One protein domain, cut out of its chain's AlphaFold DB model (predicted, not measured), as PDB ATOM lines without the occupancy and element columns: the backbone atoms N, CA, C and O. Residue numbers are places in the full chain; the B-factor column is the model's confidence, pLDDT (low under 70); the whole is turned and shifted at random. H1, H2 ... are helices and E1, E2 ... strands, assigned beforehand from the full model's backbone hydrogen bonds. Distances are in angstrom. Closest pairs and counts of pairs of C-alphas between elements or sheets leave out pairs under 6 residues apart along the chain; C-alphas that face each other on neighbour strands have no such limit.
ATOM      1  N   PHE A  90      -6.534  17.233  80.742       78.38
ATOM      2  CA  PHE A  90      -7.598  16.930  81.690       78.38
ATOM      3  C   PHE A  90      -7.165  17.278  83.115       78.38
ATOM      4  O   PHE A  90      -6.095  16.888  83.573       78.38
ATOM      5  N   GLY A  91      -8.024  18.001  83.822       75.69
ATOM      6  CA  GLY A  91      -7.878  18.344  85.226       75.69
ATOM      7  C   GLY A  91      -8.926  17.667  86.099       75.69
ATOM      8  O   GLY A  91     -10.075  17.461  85.699       75.69
ATOM      9  N   GLU A  92      -8.534  17.380  87.334       78.06
ATOM     10  CA  GLU A  92      -9.461  16.969  88.382       78.06
ATOM     11  C   GLU A  92     -10.112  18.183  89.043       78.06
ATOM     12  O   GLU A  92      -9.499  19.239  89.196       78.06
ATOM     13  N   LYS A  93     -11.359  18.014  89.488       80.19
ATOM     14  CA  LYS A  93     -12.097  19.063  90.200       80.19
ATOM     15  C   LYS A  93     -11.401  19.479  91.504       80.19
ATOM     16  O   LYS A  93     -11.307  20.667  91.777       80.19
ATOM     17  N   SER A  94     -10.884  18.514  92.265       83.31
ATOM     18  CA  SER A  94     -10.156  18.714  93.535       83.31
ATOM     19  C   SER A  94      -8.939  19.640  93.405       83.31
ATOM     20  O   SER A  94      -8.473  20.231  94.381       83.31
ATOM     21  N   ASN A  95      -8.425  19.782  92.184       82.94
ATOM     22  CA  ASN A  95      -7.268  20.603  91.877       82.94
ATOM     23  C   ASN A  95      -7.603  22.062  91.544       82.94
ATOM     24  O   ASN A  95      -6.675  22.863  91.395       82.94
ATOM     25  N   LEU A  96      -8.889  22.406  91.423       85.38
ATOM     26  CA  LEU A  96      -9.363  23.776  91.264       85.38
ATOM     27  C   LEU A  96      -9.735  24.348  92.623       85.38
ATOM     28  O   LEU A  96     -10.700  23.905  93.245       85.38
ATOM     29  N   LYS A  97      -8.989  25.357  93.063       87.88
ATOM     30  CA  LYS A  97      -9.232  26.009  94.347       87.88
ATOM     31  C   LYS A  97      -9.308  27.513  94.202       87.88
ATOM     32  O   LYS A  97      -8.657  28.095  93.333       87.88
ATOM     33  N   ASP A  98     -10.083  28.141  95.066       88.50
ATOM     34  CA  ASP A  98     -10.015  29.582  95.245       88.50
ATOM     35  C   ASP A  98      -8.719  29.987  95.983       88.50
ATOM     36  O   ASP A  98      -7.845  29.168  96.301       88.50
ATOM     37  N   MET A  99      -8.575  31.281  96.263       86.31
ATOM     38  CA  MET A  99      -7.420  31.801  97.003       86.31
ATOM     39  C   MET A  99      -7.420  31.434  98.494       86.31
ATOM     40  O   MET A  99      -6.376  31.553  99.140       86.31
ATOM     41  N   HIS A 100      -8.553  30.987  99.033       86.94
ATOM     42  CA  HIS A 100      -8.713  30.542 100.415       86.94
ATOM     43  C   HIS A 100      -8.425  29.041 100.583       86.94
ATOM     44  O   HIS A 100      -8.199  28.585 101.701       86.94
ATOM     45  N   GLY A 101      -8.319  28.300  99.476       84.88
ATOM     46  CA  GLY A 101      -8.065  26.862  99.453       84.88
ATOM     47  C   GLY A 101      -9.332  26.012  99.361       84.88
ATOM     48  O   GLY A 101      -9.216  24.783  99.412       84.88
ATOM     49  N   GLU A 102     -10.494  26.640  99.190       89.62
ATOM     50  CA  GLU A 102     -11.779  25.974  99.001       89.62
ATOM     51  C   GLU A 102     -11.901  25.456  97.568       89.62
ATOM     52  O   GLU A 102     -11.474  26.106  96.611       89.62
ATOM     53  N   GLU A 103     -12.465  24.259  97.414       89.44
ATOM     54  CA  GLU A 103     -12.636  23.638  96.101       89.44
ATOM     55  C   GLU A 103     -13.726  24.335  95.288       89.44
ATOM     56  O   GLU A 103     -14.848  24.535  95.754       89.44
ATOM     57  N   LEU A 104     -13.411  24.641  94.030       86.19
ATOM     58  CA  LEU A 104     -14.370  25.218  93.099       86.19
ATOM     59  C   LEU A 104     -15.279  24.130  92.516       86.19
ATOM     60  O   LEU A 104     -14.884  22.999  92.214       86.19
ATOM     61  N   GLU A 105     -16.540  24.478  92.313       84.88
ATOM     62  CA  GLU A 105     -17.541  23.588  91.769       84.88
ATOM     63  C   GLU A 105     -17.469  23.509  90.236       84.88
ATOM     64  O   GLU A 105     -17.909  24.401  89.513       84.88
ATOM     65  N   ALA A 106     -16.991  22.372  89.728       77.56
ATOM     66  CA  ALA A 106     -17.140  21.948  88.334       77.56
ATOM     67  C   ALA A 106     -18.176  20.813  88.226       77.56
ATOM     68  O   ALA A 106     -18.362  20.054  89.183       77.56
ATOM     69  N   LYS A 107     -18.885  20.699  87.091       66.12
ATOM     70  CA  LYS A 107     -19.876  19.620  86.889       66.12
ATOM     71  C   LYS A 107     -19.224  18.269  86.575       66.12
ATOM     72  O   LYS A 107     -19.672  17.267  87.113       66.12
ATOM     73  N   ASN A 108     -18.191  18.253  85.728       66.25
ATOM     74  CA  ASN A 108     -17.439  17.055  85.315       66.25
ATOM     75  C   ASN A 108     -15.924  17.326  85.407       66.25
ATOM     76  O   ASN A 108     -15.514  18.332  85.991       66.25
ATOM     77  N   SER A 109     -15.105  16.467  84.785       69.75
ATOM     78  CA  SER A 109     -13.680  16.718  84.551       69.75
ATOM     79  C   SER A 109     -13.455  18.090  83.920       69.75
ATOM     80  O   SER A 109     -14.203  18.526  83.035       69.75
ATOM     81  N   VAL A 110     -12.420  18.763  84.403       75.50
ATOM     82  CA  VAL A 110     -12.010  20.078  83.928       75.50
ATOM     83  C   VAL A 110     -11.170  19.862  82.681       75.50
ATOM     84  O   VAL A 110     -10.354  18.944  82.632       75.50
ATOM     85  N   ILE A 111     -11.388  20.674  81.657       78.25
ATOM     86  CA  ILE A 111     -10.602  20.613  80.427       78.25
ATOM     87  C   ILE A 111      -9.837  21.919  80.316       78.25
ATOM     88  O   ILE A 111     -10.446  22.992  80.306       78.25
ATOM     89  N   TYR A 112      -8.518  21.804  80.232       77.56
ATOM     90  CA  TYR A 112      -7.617  22.900  79.936       77.56
ATOM     91  C   TYR A 112      -7.215  22.844  78.476       77.56
ATOM     92  O   TYR A 112      -6.821  21.794  77.968       77.56
ATOM     93  N   GLN A 113      -7.318  23.981  77.803       76.69
ATOM     94  CA  GLN A 113      -7.000  24.075  76.389       76.69
ATOM     95  C   GLN A 113      -6.198  25.341  76.099       76.69
ATOM     96  O   GLN A 113      -6.489  26.403  76.648       76.69
ATOM     97  N   SER A 114      -5.192  25.203  75.237       76.50
ATOM     98  CA  SER A 114      -4.428  26.317  74.676       76.50
ATOM     99  C   SER A 114      -5.241  27.000  73.578       76.50
ATOM    100  O   SER A 114      -5.813  26.316  72.730       76.50
ATOM    101  N   ILE A 115      -5.294  28.338  73.567       76.38
ATOM    102  CA  ILE A 115      -5.906  29.082  72.445       76.38
ATOM    103  C   ILE A 115      -5.062  28.965  71.182       76.38
ATOM    104  O   ILE A 115      -5.617  28.951  70.088       76.38
ATOM    105  N   GLU A 116      -3.742  28.878  71.322       74.25
ATOM    106  CA  GLU A 116      -2.829  28.888  70.179       74.25
ATOM    107  C   GLU A 116      -2.827  27.548  69.439       74.25
ATOM    108  O   GLU A 116      -2.764  27.520  68.211       74.25
ATOM    109  N   ASP A 117      -2.966  26.445  70.178       73.06
ATOM    110  CA  ASP A 117      -2.946  25.091  69.614       73.06
ATOM    111  C   ASP A 117      -4.339  24.551  69.275       73.06
ATOM    112  O   ASP A 117      -4.465  23.508  68.621       73.06
ATOM    113  N   SER A 118      -5.396  25.225  69.740       74.62
ATOM    114  CA  SER A 118      -6.771  24.818  69.473       74.62
ATOM    115  C   SER A 118      -7.213  25.255  68.086       74.62
ATOM    116  O   SER A 118      -6.936  26.355  67.611       74.62
ATOM    117  N   ARG A 119      -7.972  24.378  67.434       75.00
ATOM    118  CA  ARG A 119      -8.665  24.708  66.188       75.00
ATOM    119  C   ARG A 119     -10.064  25.287  66.460       75.00
ATOM    120  O   ARG A 119     -10.729  25.727  65.519       75.00
ATOM    121  N   LEU A 120     -10.506  25.332  67.722       77.81
ATOM    122  CA  LEU A 120     -11.708  26.047  68.144       77.81
ATOM    123  C   LEU A 120     -11.467  27.555  68.170       77.81
ATOM    124  O   LEU A 120     -10.404  28.052  68.532       77.81
ATOM    125  N   LYS A 121     -12.515  28.302  67.823       79.06
ATOM    126  CA  LYS A 121     -12.527  29.760  67.931       79.06
ATOM    127  C   LYS A 121     -13.232  30.154  69.219       79.06
ATOM    128  O   LYS A 121     -14.430  29.909  69.369       79.06
ATOM    129  N   PHE A 122     -12.498  30.791  70.121       80.69
ATOM    130  CA  PHE A 122     -13.038  31.318  71.370       80.69
ATOM    131  C   PHE A 122     -13.444  32.775  71.199       80.69
ATOM    132  O   PHE A 122     -12.782  33.536  70.495       80.69
ATOM    133  N   PHE A 123     -14.537  33.166  71.848       81.31
ATOM    134  CA  PHE A 123     -15.049  34.531  71.807       81.31
ATOM    135  C   PHE A 123     -15.325  35.034  73.219       81.31
ATOM    136  O   PHE A 123     -15.868  34.312  74.065       81.31
ATOM    137  N   ASP A 124     -14.971  36.290  73.462       80.31
ATOM    138  CA  ASP A 124     -15.310  36.969  74.702       80.31
ATOM    139  C   ASP A 124     -16.804  37.339  74.752       80.31
ATOM    140  O   ASP A 124     -17.569  37.158  73.797       80.31
ATOM    141  N   LYS A 125     -17.237  37.891  75.888       77.94
ATOM    142  CA  LYS A 125     -18.618  38.361  76.088       77.94
ATOM    143  C   LYS A 125     -19.080  39.421  75.069       77.94
ATOM    144  O   LYS A 125     -20.282  39.597  74.896       77.94
ATOM    145  N   GLU A 126     -18.154  40.126  74.418       82.81
ATOM    146  CA  GLU A 126     -18.402  41.167  73.412       82.81
ATOM    147  C   GLU A 126     -18.373  40.609  71.976       82.81
ATOM    148  O   GLU A 126     -18.465  41.378  71.019       82.81
ATOM    149  N   ASN A 127     -18.298  39.282  71.809       79.44
ATOM    150  CA  ASN A 127     -18.137  38.587  70.527       79.44
ATOM    151  C   ASN A 127     -16.835  38.914  69.788       79.44
ATOM    152  O   ASN A 127     -16.757  38.738  68.568       79.44
ATOM    153  N   LYS A 128     -15.795  39.353  70.494       83.19
ATOM    154  CA  LYS A 128     -14.459  39.478  69.911       83.19
ATOM    155  C   LYS A 128     -13.758  38.135  70.009       83.19
ATOM    156  O   LYS A 128     -13.781  37.485  71.053       83.19
ATOM    157  N   GLN A 129     -13.162  37.711  68.898       82.88
ATOM    158  CA  GLN A 129     -12.386  36.480  68.870       82.88
ATOM    159  C   GLN A 129     -11.154  36.638  69.760       82.88
ATOM    160  O   GLN A 129     -10.415  37.616  69.640       82.88
ATOM    161  N   ILE A 130     -10.929  35.660  70.626       82.50
ATOM    162  CA  ILE A 130      -9.748  35.577  71.472       82.50
ATOM    163  C   ILE A 130      -8.729  34.728  70.722       82.50
ATOM    164  O   ILE A 130      -8.980  33.561  70.427       82.50
ATOM    165  N   THR A 131      -7.602  35.337  70.376       83.81
ATOM    166  CA  THR A 131      -6.501  34.676  69.662       83.81
ATOM    167  C   THR A 131      -5.265  34.496  70.531       83.81
ATOM    168  O   THR A 131      -4.407  33.692  70.195       83.81
ATOM    169  N   GLN A 132      -5.166  35.240  71.632       80.00
ATOM    170  CA  GLN A 132      -4.045  35.212  72.562       80.00
ATOM    171  C   GLN A 132      -4.543  35.471  73.980       80.00
ATOM    172  O   GLN A 132      -5.527  36.192  74.183       80.00
ATOM    173  N   ILE A 133      -3.837  34.916  74.960       77.31
ATOM    174  CA  ILE A 133      -4.068  35.178  76.378       77.31
ATOM    175  C   ILE A 133      -2.789  35.763  76.966       77.31
ATOM    176  O   ILE A 133      -1.684  35.334  76.649       77.31
ATOM    177  N   LYS A 134      -2.936  36.768  77.828       76.69
ATOM    178  CA  LYS A 134      -1.806  37.322  78.569       76.69
ATOM    179  C   LYS A 134      -1.286  36.279  79.574       76.69
ATOM    180  O   LYS A 134      -2.110  35.725  80.297       76.69
ATOM    181  N   PRO A 135       0.037  36.080  79.717       76.94
ATOM    182  CA  PRO A 135       0.581  35.179  80.733       76.94
ATOM    183  C   PRO A 135       0.019  35.465  82.135       76.94
ATOM    184  O   PRO A 135      -0.164  36.631  82.517       76.94
ATOM    185  N   GLY A 136      -0.281  34.410  82.895       74.88
ATOM    186  CA  GLY A 136      -0.914  34.513  84.217       74.88
ATOM    187  C   GLY A 136      -2.419  34.830  84.184       74.88
ATOM    188  O   GLY A 136      -2.976  35.252  85.201       74.88
ATOM    189  N   HIS A 137      -3.057  34.743  83.014       79.81
ATOM    190  CA  HIS A 137      -4.501  34.896  82.857       79.81
ATOM    191  C   HIS A 137      -5.080  33.646  82.213       79.81
ATOM    192  O   HIS A 137      -4.435  32.981  81.402       79.81
ATOM    193  N   ALA A 138      -6.340  33.389  82.529       82.00
ATOM    194  CA  ALA A 138      -7.109  32.319  81.936       82.00
ATOM    195  C   ALA A 138      -8.534  32.777  81.653       82.00
ATOM    196  O   ALA A 138      -9.091  33.655  82.315       82.00
ATOM    197  N   TYR A 139      -9.138  32.155  80.657       83.06
ATOM    198  CA  TYR A 139     -10.520  32.381  80.286       83.06
ATOM    199  C   TYR A 139     -11.388  31.246  80.825       83.06
ATOM    200  O   TYR A 139     -11.100  30.077  80.594       83.06
ATOM    201  N   ALA A 140     -12.463  31.581  81.531       82.19
ATOM    202  CA  ALA A 140     -13.417  30.625  82.080       82.19
ATOM    203  C   ALA A 140     -14.780  30.760  81.406       82.19
ATOM    204  O   ALA A 140     -15.192  31.861  81.027       82.19
ATOM    205  N   THR A 141     -15.522  29.660  81.295       80.44
ATOM    206  CA  THR A 141     -16.907  29.728  80.820       80.44
ATOM    207  C   THR A 141     -17.799  30.511  81.782       80.44
ATOM    208  O   THR A 141     -17.644  30.448  83.002       80.44
ATOM    209  N   GLY A 142     -18.772  31.246  81.230       78.50
ATOM    210  CA  GLY A 142     -19.707  32.039  82.035       78.50
ATOM    211  C   GLY A 142     -20.459  31.211  83.084       78.50
ATOM    212  O   GLY A 142     -20.619  31.662  84.211       78.50
ATOM    213  N   ASP A 143     -20.838  29.971  82.756       80.50
ATOM    214  CA  ASP A 143     -21.514  29.068  83.697       80.50
ATOM    215  C   ASP A 143     -20.609  28.658  84.872       80.50
ATOM    216  O   ASP A 143     -21.087  28.587  86.004       80.50
ATOM    217  N   PHE A 144     -19.311  28.421  84.637       82.38
ATOM    218  CA  PHE A 144     -18.349  28.144  85.709       82.38
ATOM    219  C   PHE A 144     -18.185  29.353  86.637       82.38
ATOM    220  O   PHE A 144     -18.184  29.195  87.858       82.38
ATOM    221  N   MET A 145     -18.095  30.553  86.059       83.06
ATOM    222  CA  MET A 145     -17.962  31.805  86.808       83.06
ATOM    223  C   MET A 145     -19.198  32.081  87.671       83.06
ATOM    224  O   MET A 145     -19.069  32.310  88.871       83.06
ATOM    225  N   GLU A 146     -20.401  31.990  87.090       85.56
ATOM    226  CA  GLU A 146     -21.673  32.195  87.799       85.56
ATOM    227  C   GLU A 146     -21.829  31.225  88.978       85.56
ATOM    228  O   GLU A 146     -22.201  31.632  90.078       85.56
ATOM    229  N   LYS A 147     -21.523  29.944  88.748       86.56
ATOM    230  CA  LYS A 147     -21.692  28.872  89.732       86.56
ATOM    231  C   LYS A 147     -20.781  29.019  90.947       86.56
ATOM    232  O   LYS A 147     -21.181  28.681  92.052       86.56
ATOM    233  N   ASN A 148     -19.578  29.533  90.727       86.19
ATOM    234  CA  ASN A 148     -18.582  29.740  91.772       86.19
ATOM    235  C   ASN A 148     -18.577  31.172  92.320       86.19
ATOM    236  O   ASN A 148     -17.696  31.522  93.097       86.19
ATOM    237  N   HIS A 149     -19.541  32.003  91.908       90.12
ATOM    238  CA  HIS A 149     -19.631  33.416  92.283       90.12
ATOM    239  C   HIS A 149     -18.372  34.238  91.945       90.12
ATOM    240  O   HIS A 149     -18.088  35.239  92.599       90.12
ATOM    241  N   LEU A 150     -17.649  33.838  90.896       85.75
ATOM    242  CA  LEU A 150     -16.408  34.469  90.457       85.75
ATOM    243  C   LEU A 150     -16.694  35.674  89.555       85.75
ATOM    244  O   LEU A 150     -17.593  35.653  88.707       85.75
ATOM    245  N   GLN A 151     -15.887  36.715  89.703       88.62
ATOM    246  CA  GLN A 151     -15.883  37.923  88.885       88.62
ATOM    247  C   GLN A 151     -14.625  37.982  88.003       88.62
ATOM    248  O   GLN A 151     -13.591  37.399  88.337       88.62
ATOM    249  N   PRO A 152     -14.664  38.691  86.857       86.38
ATOM    250  CA  PRO A 152     -13.450  38.964  86.095       86.38
ATOM    251  C   PRO A 152     -12.404  39.651  86.978       86.38
ATOM    252  O   PRO A 152     -12.708  40.654  87.622       86.38
ATOM    253  N   GLY A 153     -11.173  39.151  86.960       85.62
ATOM    254  CA  GLY A 153     -10.091  39.636  87.818       85.62
ATOM    255  C   GLY A 153      -9.842  38.771  89.055       85.62
ATOM    256  O   GLY A 153      -8.759  38.874  89.639       85.62
ATOM    257  N   ASP A 154     -10.780  37.895  89.419       87.81
ATOM    258  CA  ASP A 154     -10.576  36.944  90.508       87.81
ATOM    259  C   ASP A 154      -9.470  35.953  90.159       87.81
ATOM    260  O   ASP A 154      -9.245  35.612  88.995       87.81
ATOM    261  N   LYS A 155      -8.760  35.497  91.190       87.25
ATOM    262  CA  LYS A 155      -7.677  34.531  91.039       87.25
ATOM    263  C   LYS A 155      -8.125  33.161  91.491       87.25
ATOM    264  O   LYS A 155      -8.779  33.029  92.524       87.25
ATOM    265  N   ILE A 156      -7.693  32.153  90.751       84.62
ATOM    266  CA  ILE A 156      -7.849  30.758  91.150       84.62
ATOM    267  C   ILE A 156      -6.498  30.063  91.146       84.62
ATOM    268  O   ILE A 156      -5.556  30.481  90.466       84.62
ATOM    269  N   ARG A 157      -6.410  28.994  91.926       84.12
ATOM    270  CA  ARG A 157      -5.269  28.096  91.958       84.12
ATOM    271  C   ARG A 157      -5.622  26.820  91.219       84.12
ATOM    272  O   ARG A 157      -6.612  26.165  91.540       84.12
ATOM    273  N   ILE A 158      -4.758  26.448  90.287       83.25
ATOM    274  CA  ILE A 158      -4.846  25.184  89.564       83.25
ATOM    275  C   ILE A 158      -3.636  24.351  89.895       83.25
ATOM    276  O   ILE A 158      -2.514  24.832  89.799       83.25
ATOM    277  N   THR A 159      -3.858  23.096  90.265       80.94
ATOM    278  CA  THR A 159      -2.769  22.140  90.473       80.94
ATOM    279  C   THR A 159      -2.832  21.033  89.430       80.94
ATOM    280  O   THR A 159      -3.862  20.405  89.229       80.94
ATOM    281  N   HIS A 160      -1.732  20.770  88.742       73.94
ATOM    282  CA  HIS A 160      -1.656  19.684  87.774       73.94
ATOM    283  C   HIS A 160      -0.287  19.016  87.872       73.94
ATOM    284  O   HIS A 160       0.735  19.696  87.825       73.94
ATOM    285  N   ASN A 161      -0.260  17.690  88.056       68.31
ATOM    286  CA  ASN A 161       0.969  16.900  88.228       68.31
ATOM    287  C   ASN A 161       1.966  17.517  89.229       68.31
ATOM    288  O   ASN A 161       3.148  17.668  88.932       68.31
ATOM    289  N   SER A 162       1.469  17.905  90.409       66.06
ATOM    290  CA  SER A 162       2.249  18.524  91.497       66.06
ATOM    291  C   SER A 162       2.790  19.934  91.222       66.06
ATOM    292  O   SER A 162       3.496  20.480  92.068       66.06
ATOM    293  N   ILE A 163       2.428  20.553  90.096       67.62
ATOM    294  CA  ILE A 163       2.738  21.952  89.789       67.62
ATOM    295  C   ILE A 163       1.479  22.787  90.014       67.62
ATOM    296  O   ILE A 163       0.418  22.470  89.476       67.62
ATOM    297  N   SER A 164       1.588  23.842  90.822       66.81
ATOM    298  CA  SER A 164       0.489  24.776  91.072       66.81
ATOM    299  C   SER A 164       0.715  26.091  90.336       66.81
ATOM    300  O   SER A 164       1.739  26.746  90.525       66.81
ATOM    301  N   PHE A 165      -0.278  26.497  89.557       72.19
ATOM    302  CA  PHE A 165      -0.341  27.774  88.858       72.19
ATOM    303  C   PHE A 165      -1.421  28.652  89.490       72.19
ATOM    304  O   PHE A 165      -2.366  28.160  90.119       72.19
ATOM    305  N   MET A 166      -1.243  29.963  89.373       70.81
ATOM    306  CA  MET A 166      -2.194  30.947  89.867       70.81
ATOM    307  C   MET A 166      -2.491  31.918  88.743       70.81
ATOM    308  O   MET A 166      -1.587  32.613  88.277       70.81
ATOM    309  N   ASP A 167      -3.761  32.015  88.385       72.25
ATOM    310  CA  ASP A 167      -4.167  32.767  87.211       72.25
ATOM    311  C   ASP A 167      -5.371  33.643  87.494       72.25
ATOM    312  O   ASP A 167      -6.215  33.348  88.343       72.25
ATOM    313  N   VAL A 168      -5.408  34.754  86.768       64.06
ATOM    314  CA  VAL A 168      -6.483  35.739  86.794       64.06
ATOM    315  C   VAL A 168      -7.555  35.333  85.790       64.06
ATOM    316  O   VAL A 168      -7.275  35.193  84.598       64.06
ATOM    317  N   LEU A 169      -8.791  35.181  86.258       71.62
ATOM    318  CA  LEU A 169      -9.910  34.759  85.432       71.62
ATOM    319  C   LEU A 169     -10.527  35.906  84.635       71.62
ATOM    320  O   LEU A 169     -10.778  37.001  85.141       71.62
ATOM    321  N   ILE A 170     -10.846  35.606  83.381       65.19
ATOM    322  CA  ILE A 170     -11.615  36.446  82.466       65.19
ATOM    323  C   ILE A 170     -12.823  35.639  81.965       65.19
ATOM    324  O   ILE A 170     -12.776  34.415  81.861       65.19
ATOM    325  N   ILE A 171     -13.931  36.318  81.656       70.06
ATOM    326  CA  ILE A 171     -15.179  35.677  81.218       70.06
ATOM    327  C   ILE A 171     -15.168  35.392  79.708       70.06
ATOM    328  O   ILE A 171     -15.036  36.312  78.895       70.06
ATOM    329  N   LEU A 172     -15.418  34.134  79.340       59.66
ATOM    330  CA  LEU A 172     -15.852  33.727  78.000       59.66
ATOM    331  C   LEU A 172     -17.354  33.916  77.822       59.66
ATOM    332  O   LEU A 172     -18.134  33.822  78.776       59.66
ATOM    333  N   ARG A 173     -17.782  34.112  76.571       57.28
ATOM    334  CA  ARG A 173     -19.208  34.129  76.238       57.28
ATOM    335  C   ARG A 173     -19.888  32.847  76.723       57.28
ATOM    336  O   ARG A 173     -19.403  31.741  76.496       57.28
ATOM    337  N   LYS A 174     -21.060  33.001  77.338       59.00
ATOM    338  CA  LYS A 174     -21.941  31.884  77.686       59.00
ATOM    339  C   LYS A 174     -22.385  31.174  76.406       59.00
ATOM    340  O   LYS A 174     -23.084  31.763  75.578       59.00
ATOM    341  N   VAL A 175     -21.960  29.926  76.232       51.78
ATOM    342  CA  VAL A 175     -22.437  29.075  75.139       51.78
ATOM    343  C   VAL A 175     -23.836  28.578  75.526       51.78
ATOM    344  O   VAL A 175     -24.006  28.079  76.639       51.78
ATOM    345  N   PRO A 176     -24.867  28.745  74.679       37.31
ATOM    346  CA  PRO A 176     -26.202  28.255  74.996       37.31
ATOM    347  C   PRO A 176     -26.186  26.733  75.176       37.31
ATOM    348  O   PRO A 176     -25.591  26.007  74.375       37.31
ATOM    349  N   LYS A 177     -26.867  26.254  76.224       35.62
ATOM    350  CA  LYS A 177     -27.069  24.824  76.491       35.62
ATOM    351  C   LYS A 177     -27.680  24.165  75.249       35.62
ATOM    352  O   LYS A 177     -28.819  24.469  74.906       35.62
ATOM    353  N   GLY A 178     -26.919  23.303  74.571       29.58
ATOM    354  CA  GLY A 178     -27.372  22.567  73.382       29.58
ATOM    355  C   GLY A 178     -26.640  22.862  72.065       29.58
ATOM    356  O   GLY A 178     -27.015  22.286  71.047       29.58
ATOM    357  N   ALA A 179     -25.598  23.700  72.036       29.92
ATOM    358  CA  ALA A 179     -24.691  23.724  70.885       29.92
ATOM    359  C   ALA A 179     -23.945  22.375  70.795       29.92
ATOM    360  O   ALA A 179     -23.374  21.927  71.784       29.92
ATOM    361  N   MET A 180     -23.970  21.740  69.616       24.81
ATOM    362  CA  MET A 180     -23.506  20.372  69.282       24.81
ATOM    363  C   MET A 180     -22.041  20.027  69.616       24.81
ATOM    364  O   MET A 180     -21.580  18.932  69.317       24.81
ATOM    365  N   ILE A 181     -21.315  20.920  70.284       29.86
ATOM    366  CA  ILE A 181     -20.126  20.560  71.037       29.86
ATOM    367  C   ILE A 181     -20.332  21.116  72.443       29.86
ATOM    368  O   ILE A 181     -20.094  22.288  72.722       29.86
ATOM    369  N   GLN A 182     -20.742  20.238  73.352       29.22
ATOM    370  CA  GLN A 182     -20.685  20.417  74.802       29.22
ATOM    371  C   GLN A 182     -19.212  20.471  75.297       29.22
ATOM    372  O   GLN A 182     -18.898  20.031  76.397       29.22
ATOM    373  N   ALA A 183     -18.292  20.985  74.473       30.59
ATOM    374  CA  ALA A 183     -16.959  21.430  74.844       30.59
ATOM    375  C   ALA A 183     -17.131  22.914  75.166       30.59
ATOM    376  O   ALA A 183     -17.136  23.762  74.292       30.59
ATOM    377  N   THR A 184     -17.426  23.317  76.381       38.41
ATOM    378  CA  THR A 184     -16.958  22.756  77.628       38.41
ATOM    379  C   THR A 184     -17.800  23.454  78.690       38.41
ATOM    380  O   THR A 184     -17.553  24.606  79.019       38.41
ATOM    381  N   GLU A 185     -18.802  22.793  79.274       29.11
ATOM    382  CA  GLU A 185     -19.479  23.387  80.448       29.11
ATOM    383  C   GLU A 185     -18.505  23.571  81.643       29.11
ATOM    384  O   GLU A 185     -18.851  24.247  82.606       29.11
ATOM    385  N   ASN A 186     -17.273  23.037  81.554       39.47
ATOM    386  CA  ASN A 186     -16.215  23.074  82.576       39.47
ATOM    387  C   ASN A 186     -14.834  23.516  82.032       39.47
ATOM    388  O   ASN A 186     -13.802  23.088  82.544       39.47
ATOM    389  N   GLY A 187     -14.793  24.266  80.929       37.84
ATOM    390  CA  GLY A 187     -13.545  24.571  80.225       37.84
ATOM    391  C   GLY A 187     -12.890  25.818  80.775       37.84
ATOM    392  O   GLY A 187     -13.510  26.882  80.788       37.84
ATOM    393  N   LEU A 188     -11.639  25.691  81.194       40.09
ATOM    394  CA  LEU A 188     -10.783  26.837  81.432       40.09
ATOM    395  C   LEU A 188      -9.726  26.849  80.319       40.09
ATOM    396  O   LEU A 188      -9.163  25.814  79.979       40.09
ATOM    397  N   VAL A 189      -9.465  28.001  79.724       44.78
ATOM    398  CA  VAL A 189      -8.580  28.156  78.567       44.78
ATOM    399  C   VAL A 189      -7.354  28.962  79.007       44.78
ATOM    400  O   VAL A 189      -7.522  30.035  79.586       44.78
ATOM    401  N   TRP A 190      -6.142  28.440  78.784       41.41
ATOM    402  CA  TRP A 190      -4.889  28.927  79.398       41.41
ATOM    403  C   TRP A 190      -3.776  29.065  78.364       41.41
ATOM    404  O   TRP A 190      -3.856  28.511  77.269       41.41
ATOM    405  N   TYR A 191      -2.732  29.791  78.748       27.50
ATOM    406  CA  TYR A 191      -1.454  29.888  78.048       27.50
ATOM    407  C   TYR A 191      -0.391  29.116  78.844       27.50
ATOM    408  O   TYR A 191      -0.382  29.233  80.072       27.50
TER     409      TYR A 191
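AT A GLANCE: This is residues 90 to 191 of the 192 residues of an uncharacterized protein of Roseburia faecis (UniProt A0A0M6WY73). Little here is regular: one strongly twisted five-stranded sheet, curled like part of a barrel, with short helix H1 beside its strands and long loops around. The 102 printed residues hold, in order, E1, E2, H1, E3, E4, E5; the mixed sheet runs E1 E5 E2 E4 E3. Mostly strand, with under half of residues in named elements, it is compact: radius of gyration of the C-alphas 12.7 A, spans 32 by 27 by 24 A.

HOW THE PARTS SIT: Start at E4, residues 163 to 171, which bends by 54 degrees at 168. Its hairpin partner is antiparallel E3, residues 155 to 160; N 158 and O 165, 2.9 A apart, are within hydrogen-bond range, as are the pairs below. E2, residues 137 to 140, is parallel to E4: N 170 and O 138, 2.8 A. E5, residues 187 to 190, is antiparallel to E2: N 189 and O 139, 2.8 A. E1, residues 110 to 114, is parallel to E5: N 190 and O 113, 3.0 A. H1, residues 142 to 147, is on the sheet, over none of its strands; every O i to N i+4 pair is within range.

IN THESE COORDINATES: Find E1's start at C-alpha 110, (-12.010, 20.078, 83.928); E4 runs 24.1 A; E5 ends at C-alpha 190, (-4.889, 28.927, 79.398).

THE WHOLE: The printed part has no cut; links E1 to E2 and E4 to E5 are long. Look for pLDDT under 70 at 29 residues, among them 172 to 191.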